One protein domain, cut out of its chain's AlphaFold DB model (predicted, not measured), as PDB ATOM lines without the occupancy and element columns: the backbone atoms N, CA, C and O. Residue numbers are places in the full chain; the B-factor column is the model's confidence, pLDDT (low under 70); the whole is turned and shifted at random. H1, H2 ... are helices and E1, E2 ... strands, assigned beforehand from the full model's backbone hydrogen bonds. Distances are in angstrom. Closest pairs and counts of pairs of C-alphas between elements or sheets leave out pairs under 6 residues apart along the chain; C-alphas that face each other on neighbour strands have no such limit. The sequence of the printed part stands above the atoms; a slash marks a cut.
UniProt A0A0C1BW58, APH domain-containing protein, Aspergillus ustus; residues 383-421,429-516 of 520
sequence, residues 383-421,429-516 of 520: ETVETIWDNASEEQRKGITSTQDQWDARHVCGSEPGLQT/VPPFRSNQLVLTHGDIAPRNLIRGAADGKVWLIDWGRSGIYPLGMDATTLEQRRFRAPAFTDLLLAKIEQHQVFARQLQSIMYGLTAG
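What this domain is: This is residues 383 to 421 and 429 to 516 of the 520 residues of the protein "APH domain-containing protein" of Aspergillus ustus (UniProt A0A0C1BW58). The helical hairpin H3 and H4 makes the middle of the body, with two separate two-stranded antiparallel pairings: the hairpin E2 and E3, with H1 and H2 near it, at one end, and E1 with E4 beside the start of H3. H5 forms the other end, and the unnamed stretch 401 to 421 runs as a long loop along one side. The 127 printed residues hold five named helices and four named strands, in the order H1 H2 E1 E2 E3 E4 H3 H4 H5; the class is mixed, with under half of the residues in named elements. The whole is compact, with a radius of gyration of the C-alphas of 15.8 A and spans of 47 by 35 by 25 A.

Where its parts are: H1 is residues 385 to 388, from C-alpha 385 at (-45.177, -31.706, 8.418), and H2 is 394 to 400, 9.9 A long. The strands are E1, 437 to 440, E2, 449 to 452, E3, 458 to 460, and E4, 467 to 470. H3, 473 to 480, measures 10.6 A, H4, 486 to 493, 10.3 A, and H5, 500 to 514, 20.5 A, ending at C-alpha 514 at (-18.955, -49.346, 5.317).

How they stand to each other: The closest C-alphas of H1 and E2, Val 385 and Leu 449, are 5.5 A apart. E2 and E3 are antiparallel, with N 450 and O 459 at 2.9 A. E1 and E4 are antiparallel, with N 438 and O 469 at 2.8 A. H3 and H4 touch, closest at the C-alphas of Leu 478 and Thr 489, 6.4 A, at a shallow tilt of 26 degrees, opposite ways. H5 touches H3 with residues 502 to 503 alone, closest at the C-alphas of Thr 476 and Ala 503, 5.4 A. In H2, H3, H4 and H5 every O i to N i+4 pair is within hydrogen-bond range; H1 is too short for one.

The domain as a whole: The C-alphas farthest apart, Ala 454 and Gly 516, are 50.4 A apart. Residues 422 to 428 are not printed, and C-alphas 421 and 429 are 13.6 A apart across the cut. Of the links printed whole, none is long. The pLDDT is under 70 in 46 residues, among them 402 to 421 and 507 to 516.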
ATOM      1  N   GLU A 383     -52.099 -32.161   5.943       87.88
ATOM      2  CA  GLU A 383     -50.849 -31.789   5.276       87.88
ATOM      3  C   GLU A 383     -49.671 -32.463   5.980       87.88
ATOM      4  O   GLU A 383     -49.690 -32.654   7.204       87.88
ATOM      5  N   THR A 384     -48.636 -32.840   5.226       90.50
ATOM      6  CA  THR A 384     -47.424 -33.383   5.843       90.50
ATOM      7  C   THR A 384     -46.714 -32.286   6.623       90.50
ATOM      8  O   THR A 384     -46.789 -31.101   6.302       90.50
ATOM      9  N   VAL A 385     -45.988 -32.668   7.671       89.38
ATOM     10  CA  VAL A 385     -45.177 -31.706   8.418       89.38
ATOM     11  C   VAL A 385     -44.122 -31.098   7.499       89.38
ATOM     12  O   VAL A 385     -43.850 -29.913   7.624       89.38
ATOM     13  N   GLU A 386     -43.590 -31.861   6.541       88.94
ATOM     14  CA  GLU A 386     -42.643 -31.371   5.533       88.94
ATOM     15  C   GLU A 386     -43.164 -30.162   4.748       88.94
ATOM     16  O   GLU A 386     -42.422 -29.197   4.583       88.94
ATOM     17  N   THR A 387     -44.430 -30.163   4.318       88.25
ATOM     18  CA  THR A 387     -44.978 -29.058   3.514       88.25
ATOM     19  C   THR A 387     -45.274 -27.813   4.344       88.25
ATOM     20  O   THR A 387     -45.123 -26.695   3.855       88.25
ATOM     21  N   ILE A 388     -45.686 -27.981   5.603       89.06
ATOM     22  CA  ILE A 388     -46.094 -26.855   6.456       89.06
ATOM     23  C   ILE A 388     -44.960 -26.312   7.333       89.06
ATOM     24  O   ILE A 388     -45.113 -25.234   7.906       89.06
ATOM     25  N   TRP A 389     -43.841 -27.032   7.476       88.62
ATOM     26  CA  TRP A 389     -42.820 -26.741   8.491       88.62
ATOM     27  C   TRP A 389     -42.257 -25.325   8.394       88.62
ATOM     28  O   TRP A 389     -42.161 -24.626   9.410       88.62
ATOM     29  N   ASP A 390     -41.909 -24.887   7.187       87.50
ATOM     30  CA  ASP A 390     -41.255 -23.597   6.958       87.50
ATOM     31  C   ASP A 390     -42.182 -22.417   7.260       87.50
ATOM     32  O   ASP A 390     -41.727 -21.401   7.787       87.50
ATOM     33  N   ASN A 391     -43.487 -22.603   7.053       87.69
ATOM     34  CA  ASN A 391     -44.521 -21.602   7.321       87.69
ATOM     35  C   ASN A 391     -45.141 -21.723   8.725       87.69
ATOM     36  O   ASN A 391     -45.922 -20.864   9.134       87.69
ATOM     37  N   ALA A 392     -44.817 -22.779   9.475       85.69
ATOM     38  CA  ALA A 392     -45.352 -22.998  10.810       85.69
ATOM     39  C   ALA A 392     -44.743 -22.024  11.832       85.69
ATOM     40  O   ALA A 392     -43.524 -21.858  11.924       85.69
ATOM     41  N   SER A 393     -45.602 -21.439  12.666       87.38
ATOM     42  CA  SER A 393     -45.199 -20.654  13.837       87.38
ATOM     43  C   SER A 393     -44.410 -21.498  14.843       87.38
ATOM     44  O   SER A 393     -44.505 -22.729  14.880       87.38
ATOM     45  N   GLU A 394     -43.653 -20.839  15.720       85.56
ATOM     46  CA  GLU A 394     -42.893 -21.526  16.769       85.56
ATOM     47  C   GLU A 394     -43.801 -22.355  17.696       85.56
ATOM     48  O   GLU A 394     -43.436 -23.457  18.105       85.56
ATOM     49  N   GLU A 395     -45.015 -21.869  17.971       83.69
ATOM     50  CA  GLU A 395     -46.028 -22.591  18.743       83.69
ATOM     51  C   GLU A 395     -46.523 -23.844  18.006       83.69
ATOM     52  O   GLU A 395     -46.584 -24.917  18.603       83.69
ATOM     53  N   GLN A 396     -46.780 -23.762  16.696       82.88
ATOM     54  CA  GLN A 396     -47.159 -24.925  15.883       82.88
ATOM     55  C   GLN A 396     -46.033 -25.962  15.797       82.88
ATOM     56  O   GLN A 396     -46.292 -27.156  15.950       82.88
ATOM     57  N   ARG A 397     -44.777 -25.531  15.618       87.31
ATOM     58  CA  ARG A 397     -43.601 -26.423  15.616       87.31
ATOM     59  C   ARG A 397     -43.409 -27.103  16.971       87.31
ATOM     60  O   ARG A 397     -43.138 -28.307  17.033       87.31
ATOM     61  N   LYS A 398     -43.597 -26.363  18.069       81.44
ATOM     62  CA  LYS A 398     -43.611 -26.928  19.427       81.44
ATOM     63  C   LYS A 398     -44.755 -27.921  19.590       81.44
ATOM     64  O   LYS A 398     -44.490 -29.005  20.093       81.44
ATOM     65  N   GLY A 399     -45.952 -27.597  19.097       79.88
ATOM     66  CA  GLY A 399     -47.136 -28.457  19.055       79.88
ATOM     67  C   GLY A 399     -46.865 -29.803  18.379       79.88
ATOM     68  O   GLY A 399     -46.996 -30.847  19.018       79.88
ATOM     69  N   ILE A 400     -46.381 -29.771  17.133       80.50
ATOM     70  CA  ILE A 400     -46.035 -30.951  16.316       80.50
ATOM     71  C   ILE A 400     -45.006 -31.847  17.016       80.50
ATOM     72  O   ILE A 400     -45.110 -33.067  16.978       80.50
ATOM     73  N   THR A 401     -44.023 -31.245  17.684       73.69
ATOM     74  CA  THR A 401     -42.968 -31.978  18.400       73.69
ATOM     75  C   THR A 401     -43.342 -32.297  19.851       73.69
ATOM     76  O   THR A 401     -42.545 -32.890  20.563       73.69
ATOM     77  N   SER A 402     -44.492 -31.839  20.366       66.31
ATOM     78  CA  SER A 402     -44.890 -31.966  21.789       66.31
ATOM     79  C   SER A 402     -45.832 -33.123  22.079       66.31
ATOM     80  O   SER A 402     -46.160 -33.350  23.241       66.31
ATOM     81  N   THR A 403     -46.217 -33.901  21.068       60.31
ATOM     82  CA  THR A 403     -46.851 -35.211  21.246       60.31
ATOM     83  C   THR A 403     -45.846 -36.222  21.814       60.31
ATOM     84  O   THR A 403     -45.522 -37.216  21.184       60.31
ATOM     85  N   GLN A 404     -45.321 -35.957  23.011       47.19
ATOM     86  CA  GLN A 404     -44.303 -36.738  23.717       47.19
ATOM     87  C   GLN A 404     -44.696 -38.223  23.842       47.19
ATOM     88  O   GLN A 404     -43.858 -39.097  23.638       47.19
ATOM     89  N   ASP A 405     -45.989 -38.505  24.044       50.00
ATOM     90  CA  ASP A 405     -46.550 -39.865  24.083       50.00
ATOM     91  C   ASP A 405     -46.365 -40.644  22.767       50.00
ATOM     92  O   ASP A 405     -46.457 -41.869  22.761       50.00
ATOM     93  N   GLN A 406     -46.099 -39.957  21.646       53.31
ATOM     94  CA  GLN A 406     -45.852 -40.599  20.354       53.31
ATOM     95  C   GLN A 406     -44.418 -41.103  20.173       53.31
ATOM     96  O   GLN A 406     -44.183 -41.987  19.354       53.31
ATOM     97  N   TRP A 407     -43.470 -40.541  20.925       55.19
ATOM     98  CA  TRP A 407     -42.033 -40.745  20.718       55.19
ATOM     99  C   TRP A 407     -41.404 -41.674  21.762       55.19
ATOM    100  O   TRP A 407     -40.302 -42.175  21.559       55.19
ATOM    101  N   ASP A 408     -42.129 -41.949  22.848       52.19
ATOM    102  CA  ASP A 408     -41.770 -42.913  23.883       52.19
ATOM    103  C   ASP A 408     -42.654 -44.168  23.772       52.19
ATOM    104  O   ASP A 408     -43.541 -44.419  24.591       52.19
ATOM    105  N   ALA A 409     -42.381 -45.026  22.782       46.53
ATOM    106  CA  ALA A 409     -42.973 -46.367  22.659       46.53
ATOM    107  C   ALA A 409     -42.450 -47.347  23.742       46.53
ATOM    108  O   ALA A 409     -42.156 -48.514  23.479       46.53
ATOM    109  N   ARG A 410     -42.331 -46.876  24.991       51.97
ATOM    110  CA  ARG A 410     -41.793 -47.606  26.152       51.97
ATOM    111  C   ARG A 410     -42.665 -48.785  26.603       51.97
ATOM    112  O   ARG A 410     -42.262 -49.508  27.506       51.97
ATOM    113  N   HIS A 411     -43.838 -48.990  26.004       46.22
ATOM    114  CA  HIS A 411     -44.892 -49.830  26.583       46.22
ATOM    115  C   HIS A 411     -45.128 -51.182  25.889       46.22
ATOM    116  O   HIS A 411     -45.987 -51.927  26.344       46.22
ATOM    117  N   VAL A 412     -44.384 -51.540  24.833       44.69
ATOM    118  CA  VAL A 412     -44.693 -52.764  24.054       44.69
ATOM    119  C   VAL A 412     -43.786 -53.960  24.376       44.69
ATOM    120  O   VAL A 412     -44.180 -55.095  24.128       44.69
ATOM    121  N   CYS A 413     -42.605 -53.765  24.978       37.69
ATOM    122  CA  CYS A 413     -41.696 -54.880  25.256       37.69
ATOM    123  C   CYS A 413     -41.427 -55.030  26.756       37.69
ATOM    124  O   CYS A 413     -40.788 -54.182  27.378       37.69
ATOM    125  N   GLY A 414     -41.914 -56.135  27.329       36.06
ATOM    126  CA  GLY A 414     -41.484 -56.601  28.642       36.06
ATOM    127  C   GLY A 414     -39.971 -56.829  28.666       36.06
ATOM    128  O   GLY A 414     -39.346 -57.105  27.642       36.06
ATOM    129  N   SER A 415     -39.378 -56.687  29.848       33.12
ATOM    130  CA  SER A 415     -37.971 -56.980  30.100       33.12
ATOM    131  C   SER A 415     -37.678 -58.464  29.848       33.12
ATOM    132  O   SER A 415     -37.848 -59.282  30.752       33.12
ATOM    133  N   GLU A 416     -37.238 -58.822  28.642       35.25
ATOM    134  CA  GLU A 416     -36.598 -60.117  28.394       35.25
ATOM    135  C   GLU A 416     -35.067 -60.014  28.512       35.25
ATOM    136  O   GLU A 416     -34.484 -58.958  28.237       35.25
ATOM    137  N   PRO A 417     -34.378 -61.089  28.944       34.91
ATOM    138  CA  PRO A 417     -32.948 -61.052  29.212       34.91
ATOM    139  C   PRO A 417     -32.141 -60.902  27.916       34.91
ATOM    140  O   PRO A 417     -32.242 -61.725  27.014       34.91
ATOM    141  N   GLY A 418     -31.318 -59.849  27.874       38.41
ATOM    142  CA  GLY A 418     -30.219 -59.555  26.945       38.41
ATOM    143  C   GLY A 418     -30.039 -60.447  25.710       38.41
ATOM    144  O   GLY A 418     -29.513 -61.557  25.792       38.41
ATOM    145  N   LEU A 419     -30.313 -59.878  24.532       34.16
ATOM    146  CA  LEU A 419     -29.919 -60.453  23.248       34.16
ATOM    147  C   LEU A 419     -28.381 -60.407  23.100       34.16
ATOM    148  O   LEU A 419     -27.813 -59.401  22.679       34.16
ATOM    149  N   GLN A 420     -27.682 -61.492  23.449       38.84
ATOM    150  CA  GLN A 420     -26.264 -61.677  23.111       38.84
ATOM    151  C   GLN A 420     -26.134 -62.187  21.668       38.84
ATOM    152  O   GLN A 420     -26.023 -63.388  21.423       38.84
ATOM    153  N   THR A 421     -26.118 -61.289  20.682       33.06
ATOM    154  CA  THR A 421     -25.734 -61.640  19.303       33.06
ATOM    155  C   THR A 421     -24.210 -61.627  19.159       33.06
ATOM    156  O   THR A 421     -23.605 -60.693  18.642       33.06
ATOM    157  N   VAL A 429     -13.439 -54.037  18.262       45.41
ATOM    158  CA  VAL A 429     -14.817 -53.550  18.074       45.41
ATOM    159  C   VAL A 429     -15.593 -53.719  19.386       45.41
ATOM    160  O   VAL A 429     -15.743 -54.851  19.852       45.41
ATOM    161  N   PRO A 430     -16.101 -52.633  20.004       47.97
ATOM    162  CA  PRO A 430     -16.892 -52.733  21.224       47.97
ATOM    163  C   PRO A 430     -18.087 -53.678  21.015       47.97
ATOM    164  O   PRO A 430     -18.804 -53.521  20.023       47.97
ATOM    165  N   PRO A 431     -18.337 -54.645  21.918       51.91
ATOM    166  CA  PRO A 431     -19.500 -55.508  21.800       51.91
ATOM    167  C   PRO A 431     -20.772 -54.665  21.889       51.91
ATOM    168  O   PRO A 431     -20.912 -53.828  22.785       51.91
ATOM    169  N   PHE A 432     -21.708 -54.912  20.977       53.94
ATOM    170  CA  PHE A 432     -23.026 -54.298  21.022       53.94
ATOM    171  C   PHE A 432     -23.762 -54.800  22.266       53.94
ATOM    172  O   PHE A 432     -24.033 -55.995  22.397       53.94
ATOM    173  N   ARG A 433     -24.032 -53.905  23.221       59.12
ATOM    174  CA  ARG A 433     -24.726 -54.236  24.469       59.12
ATOM    175  C   ARG A 433     -25.895 -53.286  24.648       59.12
ATOM    176  O   ARG A 433     -25.689 -52.113  24.938       59.12
ATOM    177  N   SER A 434     -27.108 -53.812  24.508       60.66
ATOM    178  CA  SER A 434     -28.316 -53.141  24.977       60.66
ATOM    179  C   SER A 434     -29.018 -54.015  26.003       60.66
ATOM    180  O   SER A 434     -29.202 -55.211  25.780       60.66
ATOM    181  N   ASN A 435     -29.427 -53.400  27.110       67.25
ATOM    182  CA  ASN A 435     -30.190 -54.062  28.168       67.25
ATOM    183  C   ASN A 435     -31.702 -53.831  28.016       67.25
ATOM    184  O   ASN A 435     -32.474 -54.356  28.811       67.25
ATOM    185  N   GLN A 436     -32.117 -53.040  27.021       70.50
ATOM    186  CA  GLN A 436     -33.512 -52.697  26.780       70.50
ATOM    187  C   GLN A 436     -33.794 -52.646  25.278       70.50
ATOM    188  O   GLN A 436     -33.079 -51.988  24.513       70.50
ATOM    189  N   LEU A 437     -34.843 -53.352  24.866       72.44
ATOM    190  CA  LEU A 437     -35.379 -53.317  23.515       72.44
ATOM    191  C   LEU A 437     -36.713 -52.577  23.538       72.44
ATOM    192  O   LEU A 437     -37.522 -52.767  24.444       72.44
ATOM    193  N   VAL A 438     -36.919 -51.719  22.549       73.31
ATOM    194  CA  VAL A 438     -38.125 -50.915  22.383       73.31
ATOM    195  C   VAL A 438     -38.581 -50.984  20.933       73.31
ATOM    196  O   VAL A 438     -37.805 -51.298  20.031       73.31
ATOM    197  N   LEU A 439     -39.859 -50.709  20.712       76.12
ATOM    198  CA  LEU A 439     -40.386 -50.525  19.369       76.12
ATOM    199  C   LEU A 439     -39.862 -49.194  18.822       76.12
ATOM    200  O   LEU A 439     -39.968 -48.172  19.494       76.12
ATOM    201  N   THR A 440     -39.282 -49.215  17.627       80.19
ATOM    202  CA  THR A 440     -38.716 -48.024  16.984       80.19
ATOM    203  C   THR A 440     -39.252 -47.886  15.572       80.19
ATOM    204  O   THR A 440     -39.466 -48.889  14.885       80.19
ATOM    205  N   HIS A 441     -39.428 -46.653  15.112       84.19
ATOM    206  CA  HIS A 441     -39.948 -46.372  13.776       84.19
ATOM    207  C   HIS A 441     -38.892 -46.561  12.678       84.19
ATOM    208  O   HIS A 441     -39.205 -47.037  11.590       84.19
ATOM    209  N   GLY A 442     -37.642 -46.158  12.926       80.00
ATOM    210  CA  GLY A 442     -36.527 -46.282  11.979       80.00
ATOM    211  C   GLY A 442     -36.538 -45.291  10.801       80.00
ATOM    212  O   GLY A 442     -35.644 -45.335   9.950       80.00
ATOM    213  N   ASP A 443     -37.522 -44.388  10.730       84.75
ATOM    214  CA  ASP A 443     -37.621 -43.355   9.682       84.75
ATOM    215  C   ASP A 443     -38.449 -42.131  10.099       84.75
ATOM    216  O   ASP A 443     -39.329 -41.661   9.376       84.75
ATOM    217  N   ILE A 444     -38.190 -41.617  11.298       86.12
ATOM    218  CA  ILE A 444     -38.851 -40.397  11.759       86.12
ATOM    219  C   ILE A 444     -38.304 -39.215  10.952       86.12
ATOM    220  O   ILE A 444     -37.120 -38.884  11.031       86.12
ATOM    221  N   ALA A 445     -39.169 -38.583  10.164       85.88
ATOM    222  CA  ALA A 445     -38.847 -37.420   9.345       85.88
ATOM    223  C   ALA A 445     -40.125 -36.636   9.013       85.88
ATOM    224  O   ALA A 445     -41.175 -37.267   8.913       85.88
ATOM    225  N   PRO A 446     -40.060 -35.315   8.750       86.75
ATOM    226  CA  PRO A 446     -41.242 -34.487   8.473       86.75
ATOM    227  C   PRO A 446     -42.209 -35.052   7.418       86.75
ATOM    228  O   PRO A 446     -43.419 -34.903   7.563       86.75
ATOM    229  N   ARG A 447     -41.697 -35.750   6.393       87.81
ATOM    230  CA  ARG A 447     -42.507 -36.395   5.342       87.81
ATOM    231  C   ARG A 447     -43.421 -37.519   5.848       87.81
ATOM    232  O   ARG A 447     -44.444 -37.797   5.238       87.81
ATOM    233  N   ASN A 448     -43.056 -38.140   6.970       91.00
ATOM    234  CA  ASN A 448     -43.766 -39.263   7.583       91.00
ATOM    235  C   ASN A 448     -44.701 -38.817   8.721       91.00
ATOM    236  O   ASN A 448     -45.272 -39.653   9.418       91.00
ATOM    237  N   LEU A 449     -44.865 -37.506   8.928       90.69
ATOM    238  CA  LEU A 449     -45.806 -36.946   9.892       90.69
ATOM    239  C   LEU A 449     -46.902 -36.195   9.131       90.69
ATOM    240  O   LEU A 449     -46.594 -35.332   8.314       90.69
ATOM    241  N   ILE A 450     -48.170 -36.471   9.433       90.69
ATOM    242  CA  ILE A 450     -49.322 -35.747   8.873       90.69
ATOM    243  C   ILE A 450     -50.032 -34.994   9.990       90.69
ATOM    244  O   ILE A 450     -50.409 -35.587  11.001       90.69
ATOM    245  N   ARG A 451     -50.254 -33.691   9.808       89.44
ATOM    246  CA  ARG A 451     -51.124 -32.902  10.680       89.44
ATOM    247  C   ARG A 451     -52.568 -33.074  10.213       89.44
ATOM    248  O   ARG A 451     -52.951 -32.524   9.184       89.44
ATOM    249  N   GLY A 452     -53.353 -33.834  10.973       87.38
ATOM    250  CA  GLY A 452     -54.743 -34.150  10.657       87.38
ATOM    251  C   GLY A 452     -55.605 -32.894  10.540       87.38
ATOM    252  O   GLY A 452     -55.586 -32.037  11.424       87.38
ATOM    253  N   ALA A 453     -56.380 -32.790   9.462       83.56
ATOM    254  CA  ALA A 453     -57.226 -31.632   9.179       83.56
ATOM    255  C   ALA A 453     -58.368 -31.469  10.200       83.56
ATOM    256  O   ALA A 453     -58.744 -30.348  10.529       83.56
ATOM    257  N   ALA A 454     -58.891 -32.580  10.728       78.50
ATOM    258  CA  ALA A 454     -60.056 -32.579  11.613       78.50
ATOM    259  C   ALA A 454     -59.747 -32.141  13.056       78.50
ATOM    260  O   ALA A 454     -60.545 -31.437  13.670       78.50
ATOM    261  N   ASP A 455     -58.614 -32.571  13.619       79.44
ATOM    262  CA  ASP A 455     -58.275 -32.360  15.035       79.44
ATOM    263  C   ASP A 455     -56.936 -31.635  15.252       79.44
ATOM    264  O   ASP A 455     -56.558 -31.360  16.393       79.44
ATOM    265  N   GLY A 456     -56.204 -31.330  14.174       80.56
ATOM    266  CA  GLY A 456     -54.880 -30.716  14.222       80.56
ATOM    267  C   GLY A 456     -53.799 -31.604  14.838       80.56
ATOM    268  O   GLY A 456     -52.683 -31.119  15.046       80.56
ATOM    269  N   LYS A 457     -54.104 -32.872  15.155       84.94
ATOM    270  CA  LYS A 457     -53.170 -33.805  15.790       84.94
ATOM    271  C   LYS A 457     -52.289 -34.474  14.752       84.94
ATOM    272  O   LYS A 457     -52.626 -34.570  13.575       84.94
ATOM    273  N   VAL A 458     -51.140 -34.953  15.208       87.88
ATOM    274  CA  VAL A 458     -50.138 -35.556  14.335       87.88
ATOM    275  C   VAL A 458     -50.366 -37.059  14.214       87.88
ATOM    276  O   VAL A 458     -50.599 -37.743  15.212       87.88
ATOM    277  N   TRP A 459     -50.280 -37.561  12.988       91.19
ATOM    278  CA  TRP A 459     -50.279 -38.972  12.627       91.19
ATOM    279  C   TRP A 459     -48.894 -39.364  12.129       91.19
ATOM    280  O   TRP A 459     -48.271 -38.594  11.399       91.19
ATOM    281  N   LEU A 460     -48.433 -40.554  12.509       90.19
ATOM    282  CA  LEU A 460     -47.144 -41.101  12.094       90.19
ATOM    283  C   LEU A 460     -47.376 -42.245  11.101       90.19
ATOM    284  O   LEU A 460     -48.090 -43.207  11.402       90.19
ATOM    285  N   ILE A 461     -46.799 -42.117   9.909       91.00
ATOM    286  CA  ILE A 461     -46.991 -43.032   8.777       91.00
ATOM    287  C   ILE A 461     -45.665 -43.660   8.333       91.00
ATOM    288  O   ILE A 461     -44.601 -43.226   8.751       91.00
ATOM    289  N   ASP A 462     -45.746 -44.641   7.432       87.62
ATOM    290  CA  ASP A 462     -44.592 -45.325   6.825       87.62
ATOM    291  C   ASP A 462     -43.729 -46.117   7.823       87.62
ATOM    292  O   ASP A 462     -42.544 -45.867   8.046       87.62
ATOM    293  N   TRP A 463     -44.338 -47.159   8.390       89.06
ATOM    294  CA  TRP A 463     -43.702 -48.060   9.354       89.06
ATOM    295  C   TRP A 463     -42.868 -49.166   8.686       89.06
ATOM    296  O   TRP A 463     -42.507 -50.149   9.333       89.06
ATOM    297  N   GLY A 464     -42.527 -49.036   7.400       82.94
ATOM    298  CA  GLY A 464     -41.796 -50.065   6.649       82.94
ATOM    299  C   GLY A 464     -40.380 -50.347   7.171       82.94
ATOM    300  O   GLY A 464     -39.833 -51.420   6.925       82.94
ATOM    301  N   ARG A 465     -39.788 -49.408   7.925       78.50
ATOM    302  CA  ARG A 465     -38.458 -49.547   8.558       78.50
ATOM    303  C   ARG A 465     -38.502 -49.856  10.054       78.50
ATOM    304  O   ARG A 465     -37.461 -49.872  10.713       78.50
ATOM    305  N   SER A 466     -39.694 -50.085  10.587       82.94
ATOM    306  CA  SER A 466     -39.897 -50.273  12.016       82.94
ATOM    307  C   SER A 466     -39.462 -51.651  12.507       82.94
ATOM    308  O   SER A 466     -39.307 -52.605  11.742       82.94
ATOM    309  N   GLY A 467     -39.258 -51.764  13.816       79.44
ATOM    310  CA  GLY A 467     -38.918 -53.030  14.449       79.44
ATOM    311  C   GLY A 467     -38.664 -52.888  15.941       79.44
ATOM    312  O   GLY A 467     -38.860 -51.821  16.520       79.44
ATOM    313  N   ILE A 468     -38.222 -53.981  16.556       76.06
ATOM    314  CA  ILE A 468     -37.808 -54.013  17.958       76.06
ATOM    315  C   ILE A 468     -36.289 -53.867  17.991       76.06
ATOM    316  O   ILE A 468     -35.557 -54.784  17.617       76.06
ATOM    317  N   TYR A 469     -35.823 -52.702  18.426       77.25
ATOM    318  CA  TYR A 469     -34.412 -52.340  18.432       77.25
ATOM    319  C   TYR A 469     -34.008 -51.762  19.789       77.25
ATOM    320  O   TYR A 469     -34.859 -51.440  20.618       77.25
ATOM    321  N   PRO A 470     -32.703 -51.646  20.067       79.06
ATOM    322  CA  PRO A 470     -32.241 -51.008  21.287       79.06
ATOM    323  C   PRO A 470     -32.780 -49.604  21.501       79.06
ATOM    324  O   PRO A 470     -32.954 -48.821  20.562       79.06
ATOM    325  N   LEU A 471     -32.954 -49.281  22.779       75.38
ATOM    326  CA  LEU A 471     -33.258 -47.933  23.218       75.38
ATOM    327  C   LEU A 471     -32.238 -46.938  22.629       75.38
ATOM    328  O   LEU A 471     -31.026 -47.124  22.747       75.38
ATOM    329  N   GLY A 472     -32.745 -45.898  21.965       76.06
ATOM    330  CA  GLY A 472     -31.938 -44.874  21.298       76.06
ATOM    331  C   GLY A 472     -31.708 -45.050  19.796       76.06
ATOM    332  O   GLY A 472     -31.084 -44.175  19.190       76.06
ATOM    333  N   MET A 473     -32.230 -46.109  19.168       81.38
ATOM    334  CA  MET A 473     -32.143 -46.293  17.711       81.38
ATOM    335  C   MET A 473     -32.802 -45.150  16.924       81.38
ATOM    336  O   MET A 473     -32.186 -44.611  16.003       81.38
ATOM    337  N   ASP A 474     -34.009 -44.728  17.310       81.19
ATOM    338  CA  ASP A 474     -34.714 -43.625  16.642       81.19
ATOM    339  C   ASP A 474     -33.977 -42.288  16.808       81.19
ATOM    340  O   ASP A 474     -33.751 -41.592  15.819       81.19
ATOM    341  N   ALA A 475     -33.500 -41.972  18.018       80.38
ATOM    342  CA  ALA A 475     -32.692 -40.774  18.276       80.38
ATOM    343  C   ALA A 475     -31.400 -40.756  17.439       80.38
ATOM    344  O   ALA A 475     -31.024 -39.731  16.876       80.38
ATOM    345  N   THR A 476     -30.741 -41.911  17.306       79.75
ATOM    346  CA  THR A 476     -29.514 -42.033  16.505       79.75
ATOM    347  C   THR A 476     -29.801 -41.871  15.013       79.75
ATOM    348  O   THR A 476     -29.061 -41.182  14.313       79.75
ATOM    349  N   THR A 477     -30.887 -42.470  14.522       79.19
ATOM    350  CA  THR A 477     -31.296 -42.364  13.113       79.19
ATOM    351  C   THR A 477     -31.692 -40.928  12.758       79.19
ATOM    352  O   THR A 477     -31.342 -40.439  11.682       79.19
ATOM    353  N   LEU A 478     -32.367 -40.233  13.680       81.56
ATOM    354  CA  LEU A 478     -32.690 -38.810  13.576       81.56
ATOM    355  C   LEU A 478     -31.429 -37.942  13.486       81.56
ATOM    356  O   LEU A 478     -31.326 -37.144  12.558       81.56
ATOM    357  N   GLU A 479     -30.454 -38.124  14.385       81.69
ATOM    358  CA  GLU A 479     -29.195 -37.360  14.365       81.69
ATOM    359  C   GLU A 479     -28.405 -37.601  13.068       81.69
ATOM    360  O   GLU A 479     -27.949 -36.656  12.429       81.69
ATOM    361  N   GLN A 480     -28.305 -38.852  12.603       78.75
ATOM    362  CA  GLN A 480     -27.623 -39.173  11.340       78.75
ATOM    363  C   GLN A 480     -28.262 -38.492  10.122       78.75
ATOM    364  O   GLN A 480     -27.583 -38.212   9.133       78.75
ATOM    365  N   ARG A 481     -29.571 -38.228  10.179       80.88
ATOM    366  CA  ARG A 481     -30.340 -37.577   9.111       80.88
ATOM    367  C   ARG A 481     -30.619 -36.105   9.392       80.88
ATOM    368  O   ARG A 481     -31.339 -35.481   8.612       80.88
ATOM    369  N   ARG A 482     -30.016 -35.531  10.439       84.38
ATOM    370  CA  ARG A 482     -30.206 -34.137  10.859       84.38
ATOM    371  C   ARG A 482     -30.022 -33.146   9.718       84.38
ATOM    372  O   ARG A 482     -30.781 -32.193   9.616       84.38
ATOM    373  N   PHE A 483     -29.082 -33.410   8.807       83.00
ATOM    374  CA  PHE A 483     -28.827 -32.568   7.633       83.00
ATOM    375  C   PHE A 483     -30.045 -32.384   6.709       83.00
ATOM    376  O   PHE A 483     -30.084 -31.411   5.964       83.00
ATOM    377  N   ARG A 484     -31.032 -33.293   6.738       82.19
ATOM    378  CA  ARG A 484     -32.248 -33.195   5.916       82.19
ATOM    379  C   ARG A 484     -33.310 -32.274   6.510       82.19
ATOM    380  O   ARG A 484     -34.089 -31.712   5.755       82.19
ATOM    381  N   ALA A 485     -33.367 -32.142   7.836       85.56
ATOM    382  CA  ALA A 485     -34.364 -31.312   8.514       85.56
ATOM    383  C   ALA A 485     -33.840 -30.773   9.864       85.56
ATOM    384  O   ALA A 485     -34.379 -31.134  10.912       85.56
ATOM    385  N   PRO A 486     -32.812 -29.898   9.876       89.06
ATOM    386  CA  PRO A 486     -32.084 -29.554  11.100       89.06
ATOM    387  C   PRO A 486     -32.977 -28.994  12.210       89.06
ATOM    388  O   PRO A 486     -32.974 -29.506  13.321       89.06
ATOM    389  N   ALA A 487     -33.815 -28.000  11.904       88.69
ATOM    390  CA  ALA A 487     -34.678 -27.367  12.904       88.69
ATOM    391  C   ALA A 487     -35.720 -28.330  13.504       88.69
ATOM    392  O   ALA A 487     -36.039 -28.242  14.688       88.69
ATOM    393  N   PHE A 488     -36.252 -29.252  12.696       88.62
ATOM    394  CA  PHE A 488     -37.172 -30.290  13.163       88.62
ATOM    395  C   PHE A 488     -36.455 -31.289  14.071       88.62
ATOM    396  O   PHE A 488     -36.913 -31.561  15.181       88.62
ATOM    397  N   THR A 489     -35.310 -31.794  13.609       87.06
ATOM    398  CA  THR A 489     -34.493 -32.758  14.345       87.06
ATOM    399  C   THR A 489     -34.040 -32.186  15.685       87.06
ATOM    400  O   THR A 489     -34.172 -32.864  16.699       87.06
ATOM    401  N   ASP A 490     -33.602 -30.929  15.723       88.12
ATOM    402  CA  ASP A 490     -33.122 -30.266  16.939       88.12
ATOM    403  C   ASP A 490     -34.226 -30.126  17.989       88.12
ATOM    404  O   ASP A 490     -34.007 -30.405  19.169       88.12
ATOM    405  N   LEU A 491     -35.438 -29.751  17.563       85.94
ATOM    406  CA  LEU A 491     -36.593 -29.653  18.457       85.94
ATOM    407  C   LEU A 491     -37.015 -31.013  19.019       85.94
ATOM    408  O   LEU A 491     -37.419 -31.090  20.179       85.94
ATOM    409  N   LEU A 492     -36.933 -32.075  18.216       81.69
ATOM    410  CA  LEU A 492     -37.300 -33.418  18.656       81.69
ATOM    411  C   LEU A 492     -36.229 -34.019  19.580       81.69
ATOM    412  O   LEU A 492     -36.560 -34.558  20.634       81.69
ATOM    413  N   LEU A 493     -34.945 -33.849  19.250       82.00
ATOM    414  CA  LEU A 493     -33.804 -34.291  20.063       82.00
ATOM    415  C   LEU A 493     -33.664 -33.553  21.394       82.00
ATOM    416  O   LEU A 493     -33.043 -34.085  22.311       82.00
ATOM    417  N   ALA A 494     -34.224 -32.349  21.514       82.31
ATOM    418  CA  ALA A 494     -34.339 -31.652  22.791       82.31
ATOM    419  C   ALA A 494     -35.374 -32.301  23.731       82.31
ATOM    420  O   ALA A 494     -35.377 -32.013  24.927       82.31
ATOM    421  N   LYS A 495     -36.262 -33.152  23.199       74.00
ATOM    422  CA  LYS A 495     -37.374 -33.775  23.930       74.00
ATOM    423  C   LYS A 495     -37.181 -35.261  24.200       74.00
ATOM    424  O   LYS A 495     -37.773 -35.763  25.149       74.00
ATOM    425  N   ILE A 496     -36.385 -35.963  23.399       72.75
ATOM    426  CA  ILE A 496     -36.089 -37.390  23.594       72.75
ATOM    427  C   ILE A 496     -34.732 -37.582  24.275       72.75
ATOM    428  O   ILE A 496     -33.804 -36.798  24.072       72.75
ATOM    429  N   GLU A 497     -34.602 -38.628  25.095       69.50
ATOM    430  CA  GLU A 497     -33.334 -38.937  25.760       69.50
ATOM    431  C   GLU A 497     -32.258 -39.278  24.718       69.50
ATOM    432  O   GLU A 497     -32.428 -40.139  23.851       69.50
ATOM    433  N   GLN A 498     -31.125 -38.580  24.785       63.44
ATOM    434  CA  GLN A 498     -30.028 -38.805  23.855       63.44
ATOM    435  C   GLN A 498     -29.136 -39.947  24.342       63.44
ATOM    436  O   GLN A 498     -28.320 -39.795  25.251       63.44
ATOM    437  N   HIS A 499     -29.219 -41.093  23.672       69.88
ATOM    438  CA  HIS A 499     -28.393 -42.263  23.974       69.88
ATOM    439  C   HIS A 499     -27.009 -42.168  23.304       69.88
ATOM    440  O   HIS A 499     -26.636 -42.986  22.465       69.88
ATOM    441  N   GLN A 500     -26.213 -41.162  23.682       67.88
ATOM    442  CA  GLN A 500     -24.930 -40.834  23.033       67.88
ATOM    443  C   GLN A 500     -23.912 -41.990  23.030       67.88
ATOM    444  O   GLN A 500     -23.096 -42.113  22.115       67.88
ATOM    445  N   VAL A 501     -23.935 -42.855  24.049       68.19
ATOM    446  CA  VAL A 501     -23.084 -44.059  24.093       68.19
ATOM    447  C   VAL A 501     -23.494 -45.051  23.003       68.19
ATOM    448  O   VAL A 501     -22.628 -45.533  22.274       68.19
ATOM    449  N   PHE A 502     -24.797 -45.299  22.853       69.56
ATOM    450  CA  PHE A 502     -25.344 -46.162  21.808       69.56
ATOM    451  C   PHE A 502     -25.057 -45.599  20.411       69.56
ATOM    452  O   PHE A 502     -24.557 -46.321  19.550       69.56
ATOM    453  N   ALA A 503     -25.260 -44.293  20.210       67.25
ATOM    454  CA  ALA A 503     -24.984 -43.631  18.937       67.25
ATOM    455  C   ALA A 503     -23.522 -43.810  18.487       67.25
ATOM    456  O   ALA A 503     -23.262 -44.173  17.339       67.25
ATOM    457  N   ARG A 504     -22.557 -43.649  19.407       69.31
ATOM    458  CA  ARG A 504     -21.126 -43.877  19.128       69.31
ATOM    459  C   ARG A 504     -20.807 -45.334  18.792       69.31
ATOM    460  O   ARG A 504     -19.980 -45.589  17.913       69.31
ATOM    461  N   GLN A 505     -21.448 -46.290  19.464       68.75
ATOM    462  CA  GLN A 505     -21.291 -47.715  19.156       68.75
ATOM    463  C   GLN A 505     -21.835 -48.042  17.763       68.75
ATOM    464  O   GLN A 505     -21.123 -48.656  16.970       68.75
ATOM    465  N   LEU A 506     -23.044 -47.576  17.433       70.12
ATOM    466  CA  LEU A 506     -23.648 -47.788  16.117       70.12
ATOM    467  C   LEU A 506     -22.802 -47.156  15.007       70.12
ATOM    468  O   LEU A 506     -22.541 -47.804  13.999       70.12
ATOM    469  N   GLN A 507     -22.301 -45.935  15.215       66.56
ATOM    470  CA  GLN A 507     -21.421 -45.257  14.262       66.56
ATOM    471  C   GLN A 507     -20.099 -46.011  14.052       66.56
ATOM    472  O   GLN A 507     -19.632 -46.115  12.920       66.56
ATOM    473  N   SER A 508     -19.517 -46.580  15.112       63.53
ATOM    474  CA  SER A 508     -18.285 -47.382  15.024       63.53
ATOM    475  C   SER A 508     -18.506 -48.688  14.257       63.53
ATOM    476  O   SER A 508     -17.681 -49.072  13.430       63.53
ATOM    477  N   ILE A 509     -19.641 -49.354  14.497       66.06
ATOM    478  CA  ILE A 509     -20.048 -50.572  13.785       66.06
ATOM    479  C   ILE A 509     -20.308 -50.257  12.309       66.06
ATOM    480  O   ILE A 509     -19.767 -50.936  11.438       66.06
ATOM    481  N   MET A 510     -21.069 -49.197  12.022       60.41
ATOM    482  CA  MET A 510     -21.311 -48.728  10.658       60.41
ATOM    483  C   MET A 510     -19.998 -48.420   9.945       60.41
ATOM    484  O   MET A 510     -19.766 -48.977   8.885       60.41
ATOM    485  N   TYR A 511     -19.103 -47.623  10.536       57.53
ATOM    486  CA  TYR A 511     -17.794 -47.323   9.946       57.53
ATOM    487  C   TYR A 511     -16.981 -48.592   9.647       57.53
ATOM    488  O   TYR A 511     -16.413 -48.721   8.562       57.53
ATOM    489  N   GLY A 512     -16.953 -49.561  10.567       55.84
ATOM    490  CA  GLY A 512     -16.274 -50.841  10.347       55.84
ATOM    491  C   GLY A 512     -16.833 -51.624   9.155       55.84
ATOM    492  O   GLY A 512     -16.078 -52.273   8.435       55.84
ATOM    493  N   LEU A 513     -18.139 -51.523   8.913       48.94
ATOM    494  CA  LEU A 513     -18.844 -52.254   7.864       48.94
ATOM    495  C   LEU A 513     -18.892 -51.517   6.516       48.94
ATOM    496  O   LEU A 513     -18.966 -52.168   5.478       48.94
ATOM    497  N   THR A 514     -18.840 -50.184   6.521       45.12
ATOM    498  CA  THR A 514     -18.955 -49.346   5.317       45.12
ATOM    499  C   THR A 514     -17.625 -48.816   4.802       45.12
ATOM    500  O   THR A 514     -17.496 -48.593   3.605       45.12
ATOM    501  N   ALA A 515     -16.637 -48.615   5.679       49.25
ATOM    502  CA  ALA A 515     -15.327 -48.064   5.336       49.25
ATOM    503  C   ALA A 515     -14.191 -49.037   5.684       49.25
ATOM    504  O   ALA A 515     -13.326 -49.292   4.851       49.25
ATOM    505  N   GLY A 516     -14.225 -49.657   6.870       45.22
ATOM    506  CA  GLY A 516     -13.221 -50.642   7.298       45.22
ATOM    507  C   GLY A 516     -13.172 -51.903   6.424       45.22
ATOM    508  O   GLY A 516     -12.108 -52.486   6.254       45.22
TER     509      GLY A 516